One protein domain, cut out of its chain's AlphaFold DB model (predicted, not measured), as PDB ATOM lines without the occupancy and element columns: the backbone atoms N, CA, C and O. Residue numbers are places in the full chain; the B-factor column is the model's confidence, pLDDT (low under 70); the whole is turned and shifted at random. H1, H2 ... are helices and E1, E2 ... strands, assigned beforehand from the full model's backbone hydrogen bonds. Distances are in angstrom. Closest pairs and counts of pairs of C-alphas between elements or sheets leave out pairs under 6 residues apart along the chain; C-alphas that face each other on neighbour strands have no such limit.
ATOM      1  N   VAL A  50       5.759  -9.796 -30.994       88.62
ATOM      2  CA  VAL A  50       4.982 -10.939 -30.502       88.62
ATOM      3  C   VAL A  50       3.543 -10.488 -30.286       88.62
ATOM      4  O   VAL A  50       3.220  -9.776 -29.331       88.62
ATOM      5  N   THR A  51       2.665 -10.894 -31.194       87.69
ATOM      6  CA  THR A  51       1.246 -10.537 -31.161       87.69
ATOM      7  C   THR A  51       0.437 -11.720 -30.669       87.69
ATOM      8  O   THR A  51       0.547 -12.823 -31.194       87.69
ATOM      9  N   ARG A  52      -0.402 -11.492 -29.659       86.62
ATOM     10  CA  ARG A  52      -1.407 -12.471 -29.243       86.62
ATOM     11  C   ARG A  52      -2.578 -12.409 -30.216       86.62
ATOM     12  O   ARG A  52      -3.109 -11.325 -30.460       86.62
ATOM     13  N   ASN A  53      -2.972 -13.551 -30.753       82.88
ATOM     14  CA  ASN A  53      -4.137 -13.667 -31.601       82.88
ATOM     15  C   ASN A  53      -5.180 -14.509 -30.871       82.88
ATOM     16  O   ASN A  53      -5.023 -15.707 -30.632       82.88
ATOM     17  N   CYS A  54      -6.219 -13.806 -30.444       73.62
ATOM     18  CA  CYS A  54      -7.247 -14.335 -29.580       73.62
ATOM     19  C   CYS A  54      -8.544 -14.446 -30.366       73.62
ATOM     20  O   CYS A  54      -9.085 -13.416 -30.781       73.62
ATOM     21  N   PRO A  55      -9.039 -15.669 -30.591       70.38
ATOM     22  CA  PRO A  55     -10.285 -15.841 -31.300       70.38
ATOM     23  C   PRO A  55     -11.464 -15.339 -30.450       70.38
ATOM     24  O   PRO A  55     -11.359 -15.225 -29.224       70.38
ATOM     25  N   PRO A  56     -12.599 -14.996 -31.082       68.44
ATOM     26  CA  PRO A  56     -13.783 -14.541 -30.361       68.44
ATOM     27  C   PRO A  56     -14.291 -15.621 -29.393       68.44
ATOM     28  O   PRO A  56     -14.144 -16.810 -29.657       68.44
ATOM     29  N   ALA A  57     -14.953 -15.203 -28.305       56.28
ATOM     30  CA  ALA A  57     -15.339 -16.025 -27.143       56.28
ATOM     31  C   ALA A  57     -16.235 -17.263 -27.411       56.28
ATOM     32  O   ALA A  57     -16.603 -17.969 -26.476       56.28
ATOM     33  N   LEU A  58     -16.607 -17.515 -28.667       57.75
ATOM     34  CA  LEU A  58     -17.428 -18.643 -29.120       57.75
ATOM     35  C   LEU A  58     -16.785 -19.400 -30.299       57.75
ATOM     36  O   LEU A  58     -17.475 -20.153 -30.983       57.75
ATOM     37  N   SER A  59     -15.497 -19.178 -30.582       59.72
ATOM     38  CA  SER A  59     -14.774 -19.937 -31.603       59.72
ATOM     39  C   SER A  59     -14.210 -21.234 -31.029       59.72
ATOM     40  O   SER A  59     -13.833 -21.282 -29.865       59.72
ATOM     41  N   THR A  60     -14.111 -22.269 -31.862       56.84
ATOM     42  CA  THR A  60     -13.325 -23.485 -31.593       56.84
ATOM     43  C   THR A  60     -11.832 -23.285 -31.851       56.84
ATOM     44  O   THR A  60     -11.046 -24.209 -31.651       56.84
ATOM     45  N   ASP A  61     -11.449 -22.110 -32.354       60.91
ATOM     46  CA  ASP A  61     -10.057 -21.768 -32.602       60.91
ATOM     47  C   ASP A  61      -9.280 -21.663 -31.293       60.91
ATOM     48  O   ASP A  61      -9.804 -21.314 -30.232       60.91
ATOM     49  N   SER A  62      -7.994 -21.950 -31.390       69.12
ATOM     50  CA  SER A  62      -7.079 -21.931 -30.269       69.12
ATOM     51  C   SER A  62      -6.425 -20.574 -30.033       69.12
ATOM     52  O   SER A  62      -6.365 -19.709 -30.909       69.12
ATOM     53  N   LEU A  63      -5.870 -20.398 -28.829       75.75
ATOM     54  CA  LEU A  63      -4.939 -19.305 -28.556       75.75
ATOM     55  C   LEU A  63      -3.683 -19.491 -29.412       75.75
ATOM     56  O   LEU A  63      -2.934 -20.462 -29.243       75.75
ATOM     57  N   THR A  64      -3.436 -18.517 -30.279       81.50
ATOM     58  CA  THR A  64      -2.257 -18.482 -31.140       81.50
ATOM     59  C   THR A  64      -1.444 -17.224 -30.855       81.50
ATOM     60  O   THR A  64      -1.979 -16.154 -30.569       81.50
ATOM     61  N   PHE A  65      -0.123 -17.345 -30.894       84.50
ATOM     62  CA  PHE A  65       0.796 -16.217 -30.822       84.50
ATOM     63  C   PHE A  65       1.531 -16.115 -32.147       84.50
ATOM     64  O   PHE A  65       2.141 -17.078 -32.598       84.50
ATOM     65  N   THR A  66       1.499 -14.948 -32.769       87.62
ATOM     66  CA  THR A  66       2.267 -14.686 -33.981       87.62
ATOM     67  C   THR A  66       3.551 -13.983 -33.585       87.62
ATOM     68  O   THR A  66       3.521 -12.861 -33.074       87.62
ATOM     69  N   VAL A  67       4.680 -14.642 -33.827       87.31
ATOM     70  CA  VAL A  67       6.004 -14.032 -33.713       87.31
ATOM     71  C   VAL A  67       6.380 -13.541 -35.101       87.31
ATOM     72  O   VAL A  67       6.590 -14.345 -36.004       87.31
ATOM     73  N   ALA A  68       6.409 -12.226 -35.284       89.25
ATOM     74  CA  ALA A  68       6.728 -11.594 -36.553       89.25
ATOM     75  C   ALA A  68       8.036 -10.814 -36.449       89.25
ATOM     76  O   ALA A  68       8.253 -10.053 -35.500       89.25
ATOM     77  N   ASN A  69       8.890 -10.973 -37.454       89.69
ATOM     78  CA  ASN A  69       9.996 -10.067 -37.684       89.69
ATOM     79  C   ASN A  69       9.473  -8.927 -38.574       89.69
ATOM     80  O   ASN A  69       9.122  -9.180 -39.728       89.69
ATOM     81  N   PRO A  70       9.329  -7.685 -38.078       86.69
ATOM     82  CA  PRO A  70       8.742  -6.619 -38.880       86.69
ATOM     83  C   PRO A  70       9.583  -6.371 -40.138       86.69
ATOM     84  O   PRO A  70      10.803  -6.314 -40.062       86.69
ATOM     85  N   ALA A  71       8.952  -6.151 -41.297       83.81
ATOM     86  CA  ALA A  71       9.668  -5.929 -42.565       83.81
ATOM     87  C   ALA A  71      10.650  -4.737 -42.525       83.81
ATOM     88  O   ALA A  71      11.580  -4.649 -43.321       83.81
ATOM     89  N   SER A  72      10.451  -3.814 -41.581       82.19
ATOM     90  CA  SER A  72      11.317  -2.658 -41.331       82.19
ATOM     91  C   SER A  72      12.525  -2.957 -40.435       82.19
ATOM     92  O   SER A  72      13.299  -2.041 -40.170       82.19
ATOM     93  N   SER A  73      12.682  -4.186 -39.931       82.06
ATOM     94  CA  SER A  73      13.758  -4.548 -39.001       82.06
ATOM     95  C   SER A  73      15.133  -4.546 -39.664       82.06
ATOM     96  O   SER A  73      16.125  -4.208 -39.023       82.06
ATOM     97  N   GLY A  74      15.194  -4.910 -40.951       83.50
ATOM     98  CA  GLY A  74      16.444  -5.026 -41.702       83.50
ATOM     99  C   GLY A  74      17.423  -6.049 -41.118       83.50
ATOM    100  O   GLY A  74      18.611  -5.964 -41.413       83.50
ATOM    101  N   CYS A  75      16.952  -6.982 -40.285       87.25
ATOM    102  CA  CYS A  75      17.768  -7.966 -39.582       87.25
ATOM    103  C   CYS A  75      17.138  -9.362 -39.650       87.25
ATOM    104  O   CYS A  75      15.928  -9.500 -39.821       87.25
ATOM    105  N   VAL A  76      17.955 -10.403 -39.506       89.19
ATOM    106  CA  VAL A  76      17.503 -11.801 -39.494       89.19
ATOM    107  C   VAL A  76      17.593 -12.350 -38.078       89.19
ATOM    108  O   VAL A  76      18.571 -12.112 -37.365       89.19
ATOM    109  N   VAL A  77      16.571 -13.100 -37.667       88.88
ATOM    110  CA  VAL A  77      16.649 -13.917 -36.453       88.88
ATOM    111  C   VAL A  77      17.079 -15.322 -36.858       88.88
ATOM    112  O   VAL A  77      16.355 -15.963 -37.618       88.88
ATOM    113  N   PRO A  78      18.238 -15.810 -36.397       87.94
ATOM    114  CA  PRO A  78      18.753 -17.098 -36.831       87.94
ATOM    115  C   PRO A  78      17.929 -18.264 -36.276       87.94
ATOM    116  O   PRO A  78      17.363 -18.199 -35.175       87.94
ATOM    117  N   ALA A  79      17.936 -19.371 -37.012       86.62
ATOM    118  CA  ALA A  79      17.490 -20.667 -36.536       86.62
ATOM    119  C   ALA A  79      18.221 -21.037 -35.234       86.62
ATOM    120  O   ALA A  79      19.376 -20.673 -35.001       86.62
ATOM    121  N   GLY A  80      17.536 -21.766 -34.359       83.50
ATOM    122  CA  GLY A  80      18.044 -22.088 -33.030       83.50
ATOM    123  C   GLY A  80      17.923 -20.951 -32.013       83.50
ATOM    124  O   GLY A  80      18.405 -21.090 -30.894       83.50
ATOM    125  N   THR A  81      17.266 -19.838 -32.349       87.31
ATOM    126  CA  THR A  81      16.875 -18.854 -31.331       87.31
ATOM    127  C   THR A  81      15.835 -19.479 -30.391       87.31
ATOM    128  O   THR A  81      14.860 -20.060 -30.887       87.31
ATOM    129  N   PRO A  82      16.015 -19.375 -29.060       86.12
ATOM    130  CA  PRO A  82      15.068 -19.923 -28.103       86.12
ATOM    131  C   PRO A  82      13.771 -19.107 -28.070       86.12
ATOM    132  O   PRO A  82      13.773 -17.872 -28.100       86.12
ATOM    133  N   VAL A  83      12.665 -19.836 -27.995       85.19
ATOM    134  CA  VAL A  83      11.304 -19.353 -27.793       85.19
ATOM    135  C   VAL A  83      10.802 -19.990 -26.503       85.19
ATOM    136  O   VAL A  83      10.611 -21.201 -26.443       85.19
ATOM    137  N   ASP A  84      10.588 -19.190 -25.471       86.19
ATOM    138  CA  ASP A  84      10.109 -19.657 -24.178       86.19
ATOM    139  C   ASP A  84       8.586 -19.535 -24.112       86.19
ATOM    140  O   ASP A  84       8.022 -18.449 -24.271       86.19
ATOM    141  N   ILE A  85       7.909 -20.649 -23.844       82.50
ATOM    142  CA  ILE A  85       6.473 -20.698 -23.576       82.50
ATOM    143  C   ILE A  85       6.272 -21.069 -22.116       82.50
ATOM    144  O   ILE A  85       6.547 -22.187 -21.681       82.50
ATOM    145  N   THR A  86       5.734 -20.119 -21.361       83.38
ATOM    146  CA  THR A  86       5.348 -20.325 -19.967       83.38
ATOM    147  C   THR A  86       3.835 -20.303 -19.854       83.38
ATOM    148  O   THR A  86       3.183 -19.336 -20.242       83.38
ATOM    149  N   VAL A  87       3.271 -21.359 -19.282       78.56
ATOM    150  CA  VAL A  87       1.835 -21.504 -19.039       78.56
ATOM    151  C   VAL A  87       1.596 -21.768 -17.561       78.56
ATOM    152  O   VAL A  87       2.300 -22.556 -16.933       78.56
ATOM    153  N   SER A  88       0.600 -21.100 -16.994       80.12
ATOM    154  CA  SER A  88       0.150 -21.317 -15.618       80.12
ATOM    155  C   SER A  88      -1.225 -21.983 -15.602       80.12
ATOM    156  O   SER A  88      -1.961 -21.891 -16.579       80.12
ATOM    157  N   GLY A  89      -1.576 -22.671 -14.514       67.31
ATOM    158  CA  GLY A  89      -2.912 -23.254 -14.319       67.31
ATOM    159  C   GLY A  89      -3.129 -24.649 -14.918       67.31
ATOM    160  O   GLY A  89      -4.104 -25.304 -14.562       67.31
ATOM    161  N   LEU A  90      -2.215 -25.154 -15.754       67.25
ATOM    162  CA  LEU A  90      -2.296 -26.491 -16.359       67.25
ATOM    163  C   LEU A  90      -1.947 -27.600 -15.353       67.25
ATOM    164  O   LEU A  90      -0.869 -28.192 -15.388       67.25
ATOM    165  N   VAL A  91      -2.859 -27.889 -14.428       61.00
ATOM    166  CA  VAL A  91      -2.720 -29.041 -13.530       61.00
ATOM    167  C   VAL A  91      -2.969 -30.318 -14.339       61.00
ATOM    168  O   VAL A  91      -4.094 -30.586 -14.744       61.00
ATOM    169  N   GLY A  92      -1.918 -31.108 -14.577       55.41
ATOM    170  CA  GLY A  92      -2.014 -32.427 -15.222       55.41
ATOM    171  C   GLY A  92      -1.752 -32.468 -16.733       55.41
ATOM    172  O   GLY A  92      -1.810 -33.552 -17.308       55.41
ATOM    173  N   LEU A  93      -1.422 -31.336 -17.368       60.69
ATOM    174  CA  LEU A  93      -1.001 -31.278 -18.775       60.69
ATOM    175  C   LEU A  93       0.465 -30.856 -18.881       60.69
ATOM    176  O   LEU A  93       0.926 -29.982 -18.150       60.69
ATOM    177  N   THR A  94       1.195 -31.478 -19.807       64.50
ATOM    178  CA  THR A  94       2.598 -31.136 -20.085       64.50
ATOM    179  C   THR A  94       2.681 -30.253 -21.325       64.50
ATOM    180  O   THR A  94       1.993 -30.500 -22.313       64.50
ATOM    181  N   LEU A  95       3.547 -29.236 -21.296       65.00
ATOM    182  CA  LEU A  95       3.791 -28.325 -22.427       65.00
ATOM    183  C   LEU A  95       4.201 -29.052 -23.721       65.00
ATOM    184  O   LEU A  95       3.926 -28.561 -24.811       65.00
ATOM    185  N   GLU A  96       4.810 -30.230 -23.607       64.56
ATOM    186  CA  GLU A  96       5.154 -31.105 -24.737       64.56
ATOM    187  C   GLU A  96       3.954 -31.414 -25.632       64.56
ATOM    188  O   GLU A  96       4.046 -31.330 -26.855       64.56
ATOM    189  N   GLN A  97       2.809 -31.715 -25.019       58.72
ATOM    190  CA  GLN A  97       1.581 -32.088 -25.726       58.72
ATOM    191  C   GLN A  97       0.918 -30.896 -26.426       58.72
ATOM    192  O   GLN A  97       0.108 -31.081 -27.330       58.72
ATOM    193  N   LEU A  98       1.244 -29.678 -25.993       61.81
ATOM    194  CA  LEU A  98       0.676 -28.434 -26.505       61.81
ATOM    195  C   LEU A  98       1.451 -27.922 -27.725       61.81
ATOM    196  O   LEU A  98       0.883 -27.279 -28.599       61.81
ATOM    197  N   VAL A  99       2.751 -28.218 -27.782       59.88
ATOM    198  CA  VAL A  99       3.701 -27.545 -28.671       59.88
ATOM    199  C   VAL A  99       4.131 -28.394 -29.871       59.88
ATOM    200  O   VAL A  99       4.559 -27.842 -30.885       59.88
ATOM    201  N   SER A 100       3.982 -29.723 -29.816       53.97
ATOM    202  CA  SER A 100       4.422 -30.644 -30.879       53.97
ATOM    203  C   SER A 100       3.713 -30.468 -32.233       53.97
ATOM    204  O   SER A 100       4.006 -31.206 -33.171       53.97
ATOM    205  N   LEU A 101       2.760 -29.540 -32.341       55.44
ATOM    206  CA  LEU A 101       1.939 -29.304 -33.531       55.44
ATOM    207  C   LEU A 101       2.372 -28.076 -34.352       55.44
ATOM    208  O   LEU A 101       1.845 -27.863 -35.441       55.44
ATOM    209  N   ASN A 102       3.358 -27.299 -33.891       65.38
ATOM    210  CA  ASN A 102       3.792 -26.086 -34.589       65.38
ATOM    211  C   ASN A 102       4.894 -26.368 -35.620       65.38
ATOM    212  O   ASN A 102       6.016 -26.730 -35.271       65.38
ATOM    213  N   ALA A 103       4.602 -26.133 -36.902       61.22
ATOM    214  CA  ALA A 103       5.484 -26.477 -38.024       61.22
ATOM    215  C   ALA A 103       6.804 -25.671 -38.118       61.22
ATOM    216  O   ALA A 103       7.661 -26.024 -38.921       61.22
ATOM    217  N   GLY A 104       6.986 -24.603 -37.330       68.62
ATOM    218  CA  GLY A 104       8.157 -23.707 -37.406       68.62
ATOM    219  C   GLY A 104       9.136 -23.786 -36.228       68.62
ATOM    220  O   GLY A 104      10.160 -23.101 -36.226       68.62
ATOM    221  N   VAL A 105       8.834 -24.594 -35.211       73.06
ATOM    222  CA  VAL A 105       9.581 -24.635 -33.944       73.06
ATOM    223  C   VAL A 105       9.803 -26.076 -33.490       73.06
ATOM    224  O   VAL A 105       8.961 -26.944 -33.695       73.06
ATOM    225  N   LEU A 106      10.966 -26.366 -32.909       76.75
ATOM    226  CA  LEU A 106      11.274 -27.656 -32.285       76.75
ATOM    227  C   LEU A 106      11.135 -27.524 -30.780       76.75
ATOM    228  O   LEU A 106      11.839 -26.720 -30.172       76.75
ATOM    229  N   TYR A 107      10.275 -28.339 -30.176       76.69
ATOM    230  CA  TYR A 107      10.250 -28.475 -28.726       76.69
ATOM    231  C   TYR A 107      11.564 -29.101 -28.236       76.69
ATOM    232  O   TYR A 107      11.977 -30.139 -28.756       76.69
ATOM    233  N   GLN A 108      12.209 -28.491 -27.237       74.75
ATOM    234  CA  GLN A 108      13.326 -29.116 -26.526       74.75
ATOM    235  C   GLN A 108      12.869 -29.725 -25.205       74.75
ATOM    236  O   GLN A 108      12.749 -30.939 -25.116       74.75
ATOM    237  N   ASN A 109      12.689 -28.893 -24.177       69.94
ATOM    238  CA  ASN A 109      12.357 -29.285 -22.807       69.94
ATOM    239  C   ASN A 109      11.859 -28.056 -22.034       69.94
ATOM    240  O   ASN A 109      12.216 -26.927 -22.368       69.94
ATOM    241  N   ASN A 110      11.092 -28.268 -20.962       70.19
ATOM    242  CA  ASN A 110      10.681 -27.224 -20.007       70.19
ATOM    243  C   ASN A 110       9.982 -25.997 -20.629       70.19
ATOM    244  O   ASN A 110      10.051 -24.906 -20.073       70.19
ATOM    245  N   GLY A 111       9.308 -26.159 -21.771       71.56
ATOM    246  CA  GLY A 111       8.644 -25.039 -22.447       71.56
ATOM    247  C   GLY A 111       9.566 -24.186 -23.312       71.56
ATOM    248  O   GLY A 111       9.120 -23.165 -23.819       71.56
ATOM    249  N   VAL A 112      10.816 -24.607 -23.513       79.56
ATOM    250  CA  VAL A 112      11.741 -23.983 -24.459       79.56
ATOM    251  C   VAL A 112      11.590 -24.654 -25.821       79.56
ATOM    252  O   VAL A 112      11.675 -25.881 -25.948       79.56
ATOM    253  N   LEU A 113      11.385 -23.839 -26.848       83.69
ATOM    254  CA  LEU A 113      11.367 -24.233 -28.244       83.69
ATOM    255  C   LEU A 113      12.512 -23.550 -28.980       83.69
ATOM    256  O   LEU A 113      13.008 -22.515 -28.556       83.69
ATOM    257  N   MET A 114      12.898 -24.106 -30.117       84.19
ATOM    258  CA  MET A 114      13.932 -23.550 -30.980       84.19
ATOM    259  C   MET A 114      13.345 -23.266 -32.352       84.19
ATOM    260  O   MET A 114      12.665 -24.127 -32.913       84.19
ATOM    261  N   LEU A 115      13.628 -22.093 -32.916       84.50
ATOM    262  CA  LEU A 115      13.299 -21.813 -34.315       84.50
ATOM    263  C   LEU A 115      13.969 -22.845 -35.236       84.50
ATOM    264  O   LEU A 115      15.159 -23.126 -35.089       84.50
ATOM    265  N   GLN A 116      13.209 -23.407 -36.178       85.62
ATOM    266  CA  GLN A 116      13.732 -24.386 -37.141       85.62
ATOM    267  C   GLN A 116      14.439 -23.747 -38.334       85.62
ATOM    268  O   GLN A 116      15.303 -24.373 -38.946       85.62
ATOM    269  N   SER A 117      14.066 -22.517 -38.662       84.56
ATOM    270  CA  SER A 117      14.591 -21.760 -39.788       84.56
ATOM    271  C   SER A 117      14.880 -20.325 -39.373       84.56
ATOM    272  O   SER A 117      14.355 -19.838 -38.369       84.56
ATOM    273  N   ASP A 118      15.713 -19.665 -40.168       85.81
ATOM    274  CA  ASP A 118      15.931 -18.231 -40.053       85.81
ATOM    275  C   ASP A 118      14.608 -17.495 -40.317       85.81
ATOM    276  O   ASP A 118      13.819 -17.907 -41.172       85.81
ATOM    277  N   LEU A 119      14.350 -16.435 -39.553       87.25
ATOM    278  CA  LEU A 119      13.177 -15.578 -39.697       87.25
ATOM    279  C   LEU A 119      13.603 -14.269 -40.371       87.25
ATOM    280  O   LEU A 119      14.215 -13.400 -39.731       87.25
ATOM    281  N   GLU A 120      13.303 -14.131 -41.661       88.94
ATOM    282  CA  GLU A 120      13.676 -12.958 -42.451       88.94
ATOM    283  C   GLU A 120      12.763 -11.752 -42.143       88.94
ATOM    284  O   GLU A 120      11.681 -11.908 -41.566       88.94
ATOM    285  N   PRO A 121      13.174 -10.512 -42.476       87.06
ATOM    286  CA  PRO A 121      12.307  -9.347 -42.336       87.06
ATOM    287  C   PRO A 121      10.997  -9.514 -43.116       87.06
ATOM    288  O   PRO A 121      10.996  -9.618 -44.340       87.06
ATOM    289  N   GLY A 122       9.870  -9.450 -42.412       85.31
ATOM    290  CA  GLY A 122       8.532  -9.645 -42.971       85.31
ATOM    291  C   GLY A 122       7.959 -11.042 -42.730       85.31
ATOM    292  O   GLY A 122       6.749 -11.215 -42.891       85.31
ATOM    293  N   ASP A 123       8.776 -11.998 -42.286       88.00
ATOM    294  CA  ASP A 123       8.300 -13.334 -41.956       88.00
ATOM    295  C   ASP A 123       7.611 -13.373 -40.595       88.00
ATOM    296  O   ASP A 123       7.891 -12.603 -39.667       88.00
ATOM    297  N   SER A 124       6.696 -14.329 -40.466       87.38
ATOM    298  CA  SER A 124       6.021 -14.600 -39.208       87.38
ATOM    299  C   SER A 124       5.792 -16.087 -39.011       87.38
ATOM    300  O   SER A 124       5.516 -16.821 -39.960       87.38
ATOM    301  N   ILE A 125       5.895 -16.519 -37.757       86.69
ATOM    302  CA  ILE A 125       5.629 -17.892 -37.343       86.69
ATOM    303  C   ILE A 125       4.444 -17.869 -36.375       86.69
ATOM    304  O   ILE A 125       4.511 -17.194 -35.340       86.69
ATOM    305  N   PRO A 126       3.354 -18.587 -36.688       85.12
ATOM    306  CA  PRO A 126       2.303 -18.846 -35.724       85.12
ATOM    307  C   PRO A 126       2.767 -19.917 -34.732       85.12
ATOM    308  O   PRO A 126       3.326 -20.948 -35.104       85.12
ATOM    309  N   ILE A 127       2.522 -19.653 -33.457       80.56
ATOM    310  CA  ILE A 127       2.752 -20.560 -32.343       80.56
ATOM    311  C   ILE A 127       1.393 -20.836 -31.719       80.56
ATOM    312  O   ILE A 127       0.826 -20.001 -31.010       80.56
ATOM    313  N   GLU A 128       0.854 -22.012 -31.995       78.12
ATOM    314  CA  GLU A 128      -0.338 -22.523 -31.344       78.12
ATOM    315  C   GLU A 128       0.051 -23.014 -29.951       78.12
ATOM    316  O   GLU A 128       0.900 -23.893 -29.801       78.12
ATOM    317  N   VAL A 129      -0.529 -22.404 -28.917       72.88
ATOM    318  CA  VAL A 129      -0.273 -22.816 -27.529       72.88
ATOM    319  C   VAL A 129      -1.255 -23.897 -27.104       72.88
ATOM    320  O   VAL A 129      -0.941 -24.700 -26.240       72.88
ATOM    321  N   PHE A 130      -2.433 -23.963 -27.717       71.44
ATOM    322  CA  PHE A 130      -3.450 -24.948 -27.373       71.44
ATOM    323  C   PHE A 130      -3.952 -25.622 -28.644       71.44
ATOM    324  O   PHE A 130      -4.468 -24.928 -29.500       71.44
ATOM    325  N   PRO A 131      -3.847 -26.940 -28.834       61.75
ATOM    326  CA  PRO A 131      -4.523 -27.563 -29.960       61.75
ATOM    327  C   PRO A 131      -6.048 -27.592 -29.766       61.75
ATOM    328  O   PRO A 131      -6.526 -27.638 -28.630       61.75
ATOM    329  N   PRO A 132      -6.834 -27.638 -30.857       57.03
ATOM    330  CA  PRO A 132      -8.302 -27.664 -30.810       57.03
ATOM    331  C   PRO A 132      -8.895 -28.929 -30.151       57.03
ATOM    332  O   PRO A 132     -10.103 -29.019 -29.960       57.03
ATOM    333  N   SER A 133      -8.067 -29.917 -29.796       57.41
ATOM    334  CA  SER A 133      -8.467 -31.206 -29.215       57.41
ATOM    335  C   SER A 133      -7.950 -31.430 -27.790       57.41
ATOM    336  O   SER A 133      -7.703 -32.569 -27.387       57.41
ATOM    337  N   LEU A 134      -7.750 -30.362 -27.014       58.91
ATOM    338  CA  LEU A 134      -7.320 -30.500 -25.621       58.91
ATOM    339  C   LEU A 134      -8.355 -31.229 -24.753       58.91
ATOM    340  O   LEU A 134      -9.565 -31.095 -24.928       58.91
ATOM    341  N   LEU A 135      -7.827 -32.007 -23.808       56.84
ATOM    342  CA  LEU A 135      -8.553 -32.834 -22.841       56.84
ATOM    343  C   LEU A 135      -9.570 -32.035 -22.009       56.84
ATOM    344  O   LEU A 135      -9.406 -30.832 -21.814       56.84
ATOM    345  N   ASP A 136     -10.581 -32.741 -21.488       57.44
ATOM    346  CA  ASP A 136     -11.625 -32.222 -20.597       57.44
ATOM    347  C   ASP A 136     -11.019 -31.540 -19.358       57.44
ATOM    348  O   ASP A 136     -10.715 -32.186 -18.351       57.44
ATOM    349  N   ALA A 137     -10.820 -30.227 -19.423       59.28
ATOM    350  CA  ALA A 137     -10.214 -29.460 -18.347       59.28
ATOM    351  C   ALA A 137     -10.929 -28.119 -18.182       59.28
ATOM    352  O   ALA A 137     -11.163 -27.392 -19.144       59.28
ATOM    353  N   GLN A 138     -11.254 -27.778 -16.935       67.50
ATOM    354  CA  GLN A 138     -11.612 -26.416 -16.553       67.50
ATOM    355  C   GLN A 138     -10.403 -25.771 -15.897       67.50
ATOM    356  O   GLN A 138     -10.091 -26.042 -14.737       67.50
ATOM    357  N   VAL A 139      -9.702 -24.943 -16.662       72.25
ATOM    358  CA  VAL A 139      -8.461 -24.304 -16.224       72.25
ATOM    359  C   VAL A 139      -8.516 -22.828 -16.556       72.25
ATOM    360  O   VAL A 139      -8.879 -22.445 -17.663       72.25
ATOM    361  N   VAL A 140      -8.105 -22.002 -15.602       78.12
ATOM    362  CA  VAL A 140      -7.843 -20.581 -15.824       78.12
ATOM    363  C   VAL A 140      -6.359 -20.353 -15.622       78.12
ATOM    364  O   VAL A 140      -5.783 -20.828 -14.640       78.12
ATOM    365  N   GLY A 141      -5.738 -19.631 -16.544       81.12
ATOM    366  CA  GLY A 141      -4.305 -19.406 -16.498       81.12
ATOM    367  C   GLY A 141      -3.836 -18.284 -17.404       81.12
ATOM    368  O   GLY A 141      -4.616 -17.533 -17.989       81.12
ATOM    369  N   THR A 142      -2.518 -18.183 -17.503       82.31
ATOM    370  CA  THR A 142      -1.814 -17.211 -18.332       82.31
ATOM    371  C   THR A 142      -0.815 -17.940 -19.208       82.31
ATOM    372  O   THR A 142      -0.026 -18.738 -18.699       82.31
ATOM    373  N   ALA A 143      -0.835 -17.668 -20.506       82.94
ATOM    374  CA  ALA A 143       0.178 -18.121 -21.445       82.94
ATOM    375  C   ALA A 143       1.069 -16.931 -21.800       82.94
ATOM    376  O   ALA A 143       0.567 -15.862 -22.145       82.94
ATOM    377  N   THR A 144       2.379 -17.109 -21.693       85.00
ATOM    378  CA  THR A 144       3.387 -16.113 -22.054       85.00
ATOM    379  C   THR A 144       4.332 -16.730 -23.063       85.00
ATOM    380  O   THR A 144       4.861 -17.811 -22.817       85.00
ATOM    381  N   VAL A 145       4.536 -16.035 -24.178       86.00
ATOM    382  CA  VAL A 145       5.507 -16.393 -25.211       86.00
ATOM    383  C   VAL A 145       6.582 -15.321 -25.228       86.00
ATOM    384  O   VAL A 145       6.266 -14.139 -25.391       86.00
ATOM    385  N   ALA A 146       7.837 -15.726 -25.064       86.81
ATOM    386  CA  ALA A 146       9.000 -14.860 -25.156       86.81
ATOM    387  C   ALA A 146       9.968 -15.383 -26.223       86.81
ATOM    388  O   ALA A 146      10.248 -16.573 -26.279       86.81
ATOM    389  N   VAL A 147      10.472 -14.501 -27.084       85.38
ATOM    390  CA  VAL A 147      11.432 -14.826 -28.145       85.38
ATOM    391  C   VAL A 147      12.432 -13.697 -28.264       85.38
ATOM    392  O   VAL A 147      12.032 -12.551 -28.470       85.38
ATOM    393  N   ALA A 148      13.723 -14.016 -28.156       83.25
ATOM    394  CA  ALA A 148      14.811 -13.054 -28.336       83.25
ATOM    395  C   ALA A 148      14.566 -11.712 -27.611       83.25
ATOM    396  O   ALA A 148      14.712 -10.655 -28.205       83.25
ATOM    397  N   GLY A 149      14.119 -11.726 -26.350       82.19
ATOM    398  CA  GLY A 149      13.850 -10.509 -25.562       82.19
ATOM    399  C   GLY A 149      12.508  -9.805 -25.823       82.19
ATOM    400  O   GLY A 149      12.129  -8.937 -25.039       82.19
ATOM    401  N   SER A 150      11.755 -10.188 -26.857       86.00
ATOM    402  CA  SER A 150      10.364  -9.763 -27.054       86.00
ATOM    403  C   SER A 150       9.413 -10.728 -26.362       86.00
ATOM    404  O   SER A 150       9.621 -11.934 -26.415       86.00
ATOM    405  N   GLN A 151       8.339 -10.233 -25.747       89.44
ATOM    406  CA  GLN A 151       7.382 -11.093 -25.050       89.44
ATOM    407  C   GLN A 151       5.941 -10.610 -25.183       89.44
ATOM    408  O   GLN A 151       5.679  -9.412 -25.298       89.44
ATOM    409  N   SER A 152       5.002 -11.551 -25.120       87.75
ATOM    410  CA  SER A 152       3.566 -11.282 -25.076       87.75
ATOM    411  C   SER A 152       2.872 -12.298 -24.185       87.75
ATOM    412  O   SER A 152       3.225 -13.476 -24.186       87.75
ATOM    413  N   SER A 153       1.872 -11.846 -23.436       86.38
ATOM    414  CA  SER A 153       1.081 -12.690 -22.545       86.38
ATOM    415  C   SER A 153      -0.409 -12.546 -22.833       86.38
ATOM    416  O   SER A 153      -0.886 -11.449 -23.135       86.38
ATOM    417  N   ALA A 154      -1.148 -13.640 -22.690       83.50
ATOM    418  CA  ALA A 154      -2.602 -13.671 -22.769       83.50
ATOM    419  C   ALA A 154      -3.163 -14.501 -21.611       83.50
ATOM    420  O   ALA A 154      -2.617 -15.560 -21.280       83.50
ATOM    421  N   ASN A 155      -4.254 -14.034 -21.001       83.00
ATOM    422  CA  ASN A 155      -5.000 -14.883 -20.082       83.00
ATOM    423  C   ASN A 155      -5.900 -15.796 -20.900       83.00
ATOM    424  O   ASN A 155      -6.378 -15.422 -21.974       83.00
ATOM    425  N   TYR A 156      -6.132 -16.991 -20.382       77.94
ATOM    426  CA  TYR A 156      -6.979 -17.958 -21.044       77.94
ATOM    427  C   TYR A 156      -7.835 -18.722 -20.041       77.94
ATOM    428  O   TYR A 156      -7.493 -18.883 -18.865       77.94
ATOM    429  N   ILE A 157      -8.963 -19.201 -20.547       76.62
ATOM    430  CA  ILE A 157      -9.892 -20.081 -19.861       76.62
ATOM    431  C   ILE A 157     -10.110 -21.275 -20.781       76.62
ATOM    432  O   ILE A 157     -10.598 -21.115 -21.895       76.62
ATOM    433  N   ILE A 158      -9.751 -22.465 -20.320       74.06
ATOM    434  CA  ILE A 158     -10.135 -23.714 -20.970       74.06
ATOM    435  C   ILE A 158     -11.454 -24.141 -20.342       74.06
ATOM    436  O   ILE A 158     -11.555 -24.248 -19.116       74.06
ATOM    437  N   ALA A 159     -12.468 -24.339 -21.175       71.75
ATOM    438  CA  ALA A 159     -13.759 -24.849 -20.752       71.75
ATOM    439  C   ALA A 159     -14.232 -25.928 -21.719       71.75
ATOM    440  O   ALA A 159     -14.237 -25.728 -22.933       71.75
ATOM    441  N   THR A 160     -14.688 -27.049 -21.169       71.31
ATOM    442  CA  THR A 160     -15.358 -28.088 -21.947       71.31
ATOM    443  C   THR A 160     -16.866 -27.953 -21.792       71.31
ATOM    444  O   THR A 160     -17.401 -28.017 -20.683       71.31
ATOM    445  N   VAL A 161     -17.565 -27.765 -22.910       65.50
ATOM    446  CA  VAL A 161     -19.027 -27.667 -22.966       65.50
ATOM    447  C   VAL A 161     -19.534 -28.725 -23.936       65.50
ATOM    448  O   VAL A 161     -19.170 -28.724 -25.107       65.50
ATOM    449  N   LEU A 162     -20.364 -29.650 -23.447       66.38
ATOM    450  CA  LEU A 162     -20.932 -30.746 -24.249       66.38
ATOM    451  C   LEU A 162     -19.872 -31.619 -24.966       66.38
ATOM    452  O   LEU A 162     -20.124 -32.121 -26.057       66.38
ATOM    453  N   GLY A 163     -18.693 -31.804 -24.357       64.44
ATOM    454  CA  GLY A 163     -17.590 -32.596 -24.924       64.44
ATOM    455  C   GLY A 163     -16.723 -31.856 -25.950       64.44
ATOM    456  O   GLY A 163     -15.872 -32.473 -26.582       64.44
ATOM    457  N   ILE A 164     -16.931 -30.545 -26.125       64.56
ATOM    458  CA  ILE A 164     -16.077 -29.674 -26.937       64.56
ATOM    459  C   ILE A 164     -15.252 -28.808 -25.990       64.56
ATOM    460  O   ILE A 164     -15.816 -28.026 -25.221       64.56
ATOM    461  N   THR A 165     -13.930 -28.941 -26.052       64.06
ATOM    462  CA  THR A 165     -12.995 -28.093 -25.308       64.06
ATOM    463  C   THR A 165     -12.696 -26.833 -26.107       64.06
ATOM    464  O   THR A 165     -12.303 -26.905 -27.268       64.06
ATOM    465  N   VAL A 166     -12.873 -25.674 -25.477       65.50
ATOM    466  CA  VAL A 166     -12.605 -24.365 -26.074       65.50
ATOM    467  C   VAL A 166     -11.626 -23.600 -25.191       65.50
ATOM    468  O   VAL A 166     -11.791 -23.558 -23.970       65.50
ATOM    469  N   ALA A 167     -10.615 -22.987 -25.811       65.88
ATOM    470  CA  ALA A 167      -9.712 -22.051 -25.154       65.88
ATOM    471  C   ALA A 167     -10.176 -20.616 -25.437       65.88
ATOM    472  O   ALA A 167     -10.066 -20.119 -26.553       65.88
ATOM    473  N   ILE A 168     -10.697 -19.941 -24.417       69.50
ATOM    474  CA  ILE A 168     -11.176 -18.561 -24.501       69.50
ATOM    475  C   ILE A 168     -10.079 -17.636 -23.989       69.50
ATOM    476  O   ILE A 168      -9.658 -17.756 -22.840       69.50
ATOM    477  N   CYS A 169      -9.640 -16.690 -24.812       68.69
ATOM    478  CA  CYS A 169      -8.787 -15.603 -24.348       68.69
ATOM    479  C   CYS A 169      -9.556 -14.577 -23.515       68.69
ATOM    480  O   CYS A 169     -10.681 -14.217 -23.869       68.69
ATOM    481  N   ASN A 170      -8.904 -14.034 -22.486       64.56
ATOM    482  CA  ASN A 170      -9.404 -12.914 -21.682       64.56
ATOM    483  C   ASN A 170      -8.373 -11.778 -21.589       64.56
ATOM    484  O   ASN A 170      -7.215 -12.043 -21.178       64.56
TER     485      ASN A 170
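This is residues 50 to 170 of the 170 residues of an uncharacterized protein of Janibacter indicus (UniProt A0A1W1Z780). A large six-stranded sheet, curled like part of a barrel, and a small three-stranded sheet make a sandwich, two sheets partly face to face, with E1 and E2 of the small sheet over E7 and E8 of the large one. The short helix H1 packs on the large sheet near E4, and the whole is elongated, from the unnamed residues 69 to 81 at one end to the tip of the hairpin E8 and E9 at the other. The printed part has 121 residues with one named helix and nine named strands, in the order E1 E2 E3 H1 E4 E5 E6 E7 E8 E9. The sheets run E4 E5 E3 E7 E8 E9 and E1 E2 E6, both antiparallel, and the class is mostly strand. It is compact, with a radius of gyration of the C-alphas of 14.4 A and spans of 48 by 29 by 21 A.

In the large sheet, E4 is residues 105 to 109, E5 112 to 115, E3 82 to 87, E7 139 to 147 with 25.1 A from first to last C-alpha, E8 150 to 161 with 34.7 A, and E9 164 to 169, ending at C-alpha 169 (-8.787, -15.603, -24.348). In the small sheet, E1 is residues 50 to 53, beginning at C-alpha 50 (4.982, -10.939, -30.502), E2 is 64 to 68 and E6 is 124 to 128. H1 is residues 95 to 99.

The large sheet is twisted, with edge strands E4 and E9. E7, E8 and E9 form a meander, each strand the antiparallel neighbour of the one before; N 143 and O 154 are 2.9 A apart, and N 159 and O 166 3.0 A. E3 pairs with E7 at N 84 and O 146, 2.8 A. E3, H1 and E4 form a split strand-helix-strand unit, two strands running the same way with E5 between them, and its crossover is right-handed. H1 is on this sheet at a height of 7.7 A, and its O i to N i+4 pair is within hydrogen-bond range. In the small sheet, N 51 and O 66 are 2.9 A apart in the hairpin E1 and E2, and N 65 and O 127 2.8 A between E2 and E6. The closest C-alphas of E1 and E8 are those of Val 50 and Ser 152, 5.6 A. E6 and E8 are apart.

The C-alphas farthest apart, those of Gly 74 and Leu 162, are 48.6 A apart. The printed part has no cut, and the link E2 to E3, 13 residues, is long. Mean pLDDT of the printed part is 75.6; 42 residues are under 70, among them residues 89 to 104 and 161 to 170.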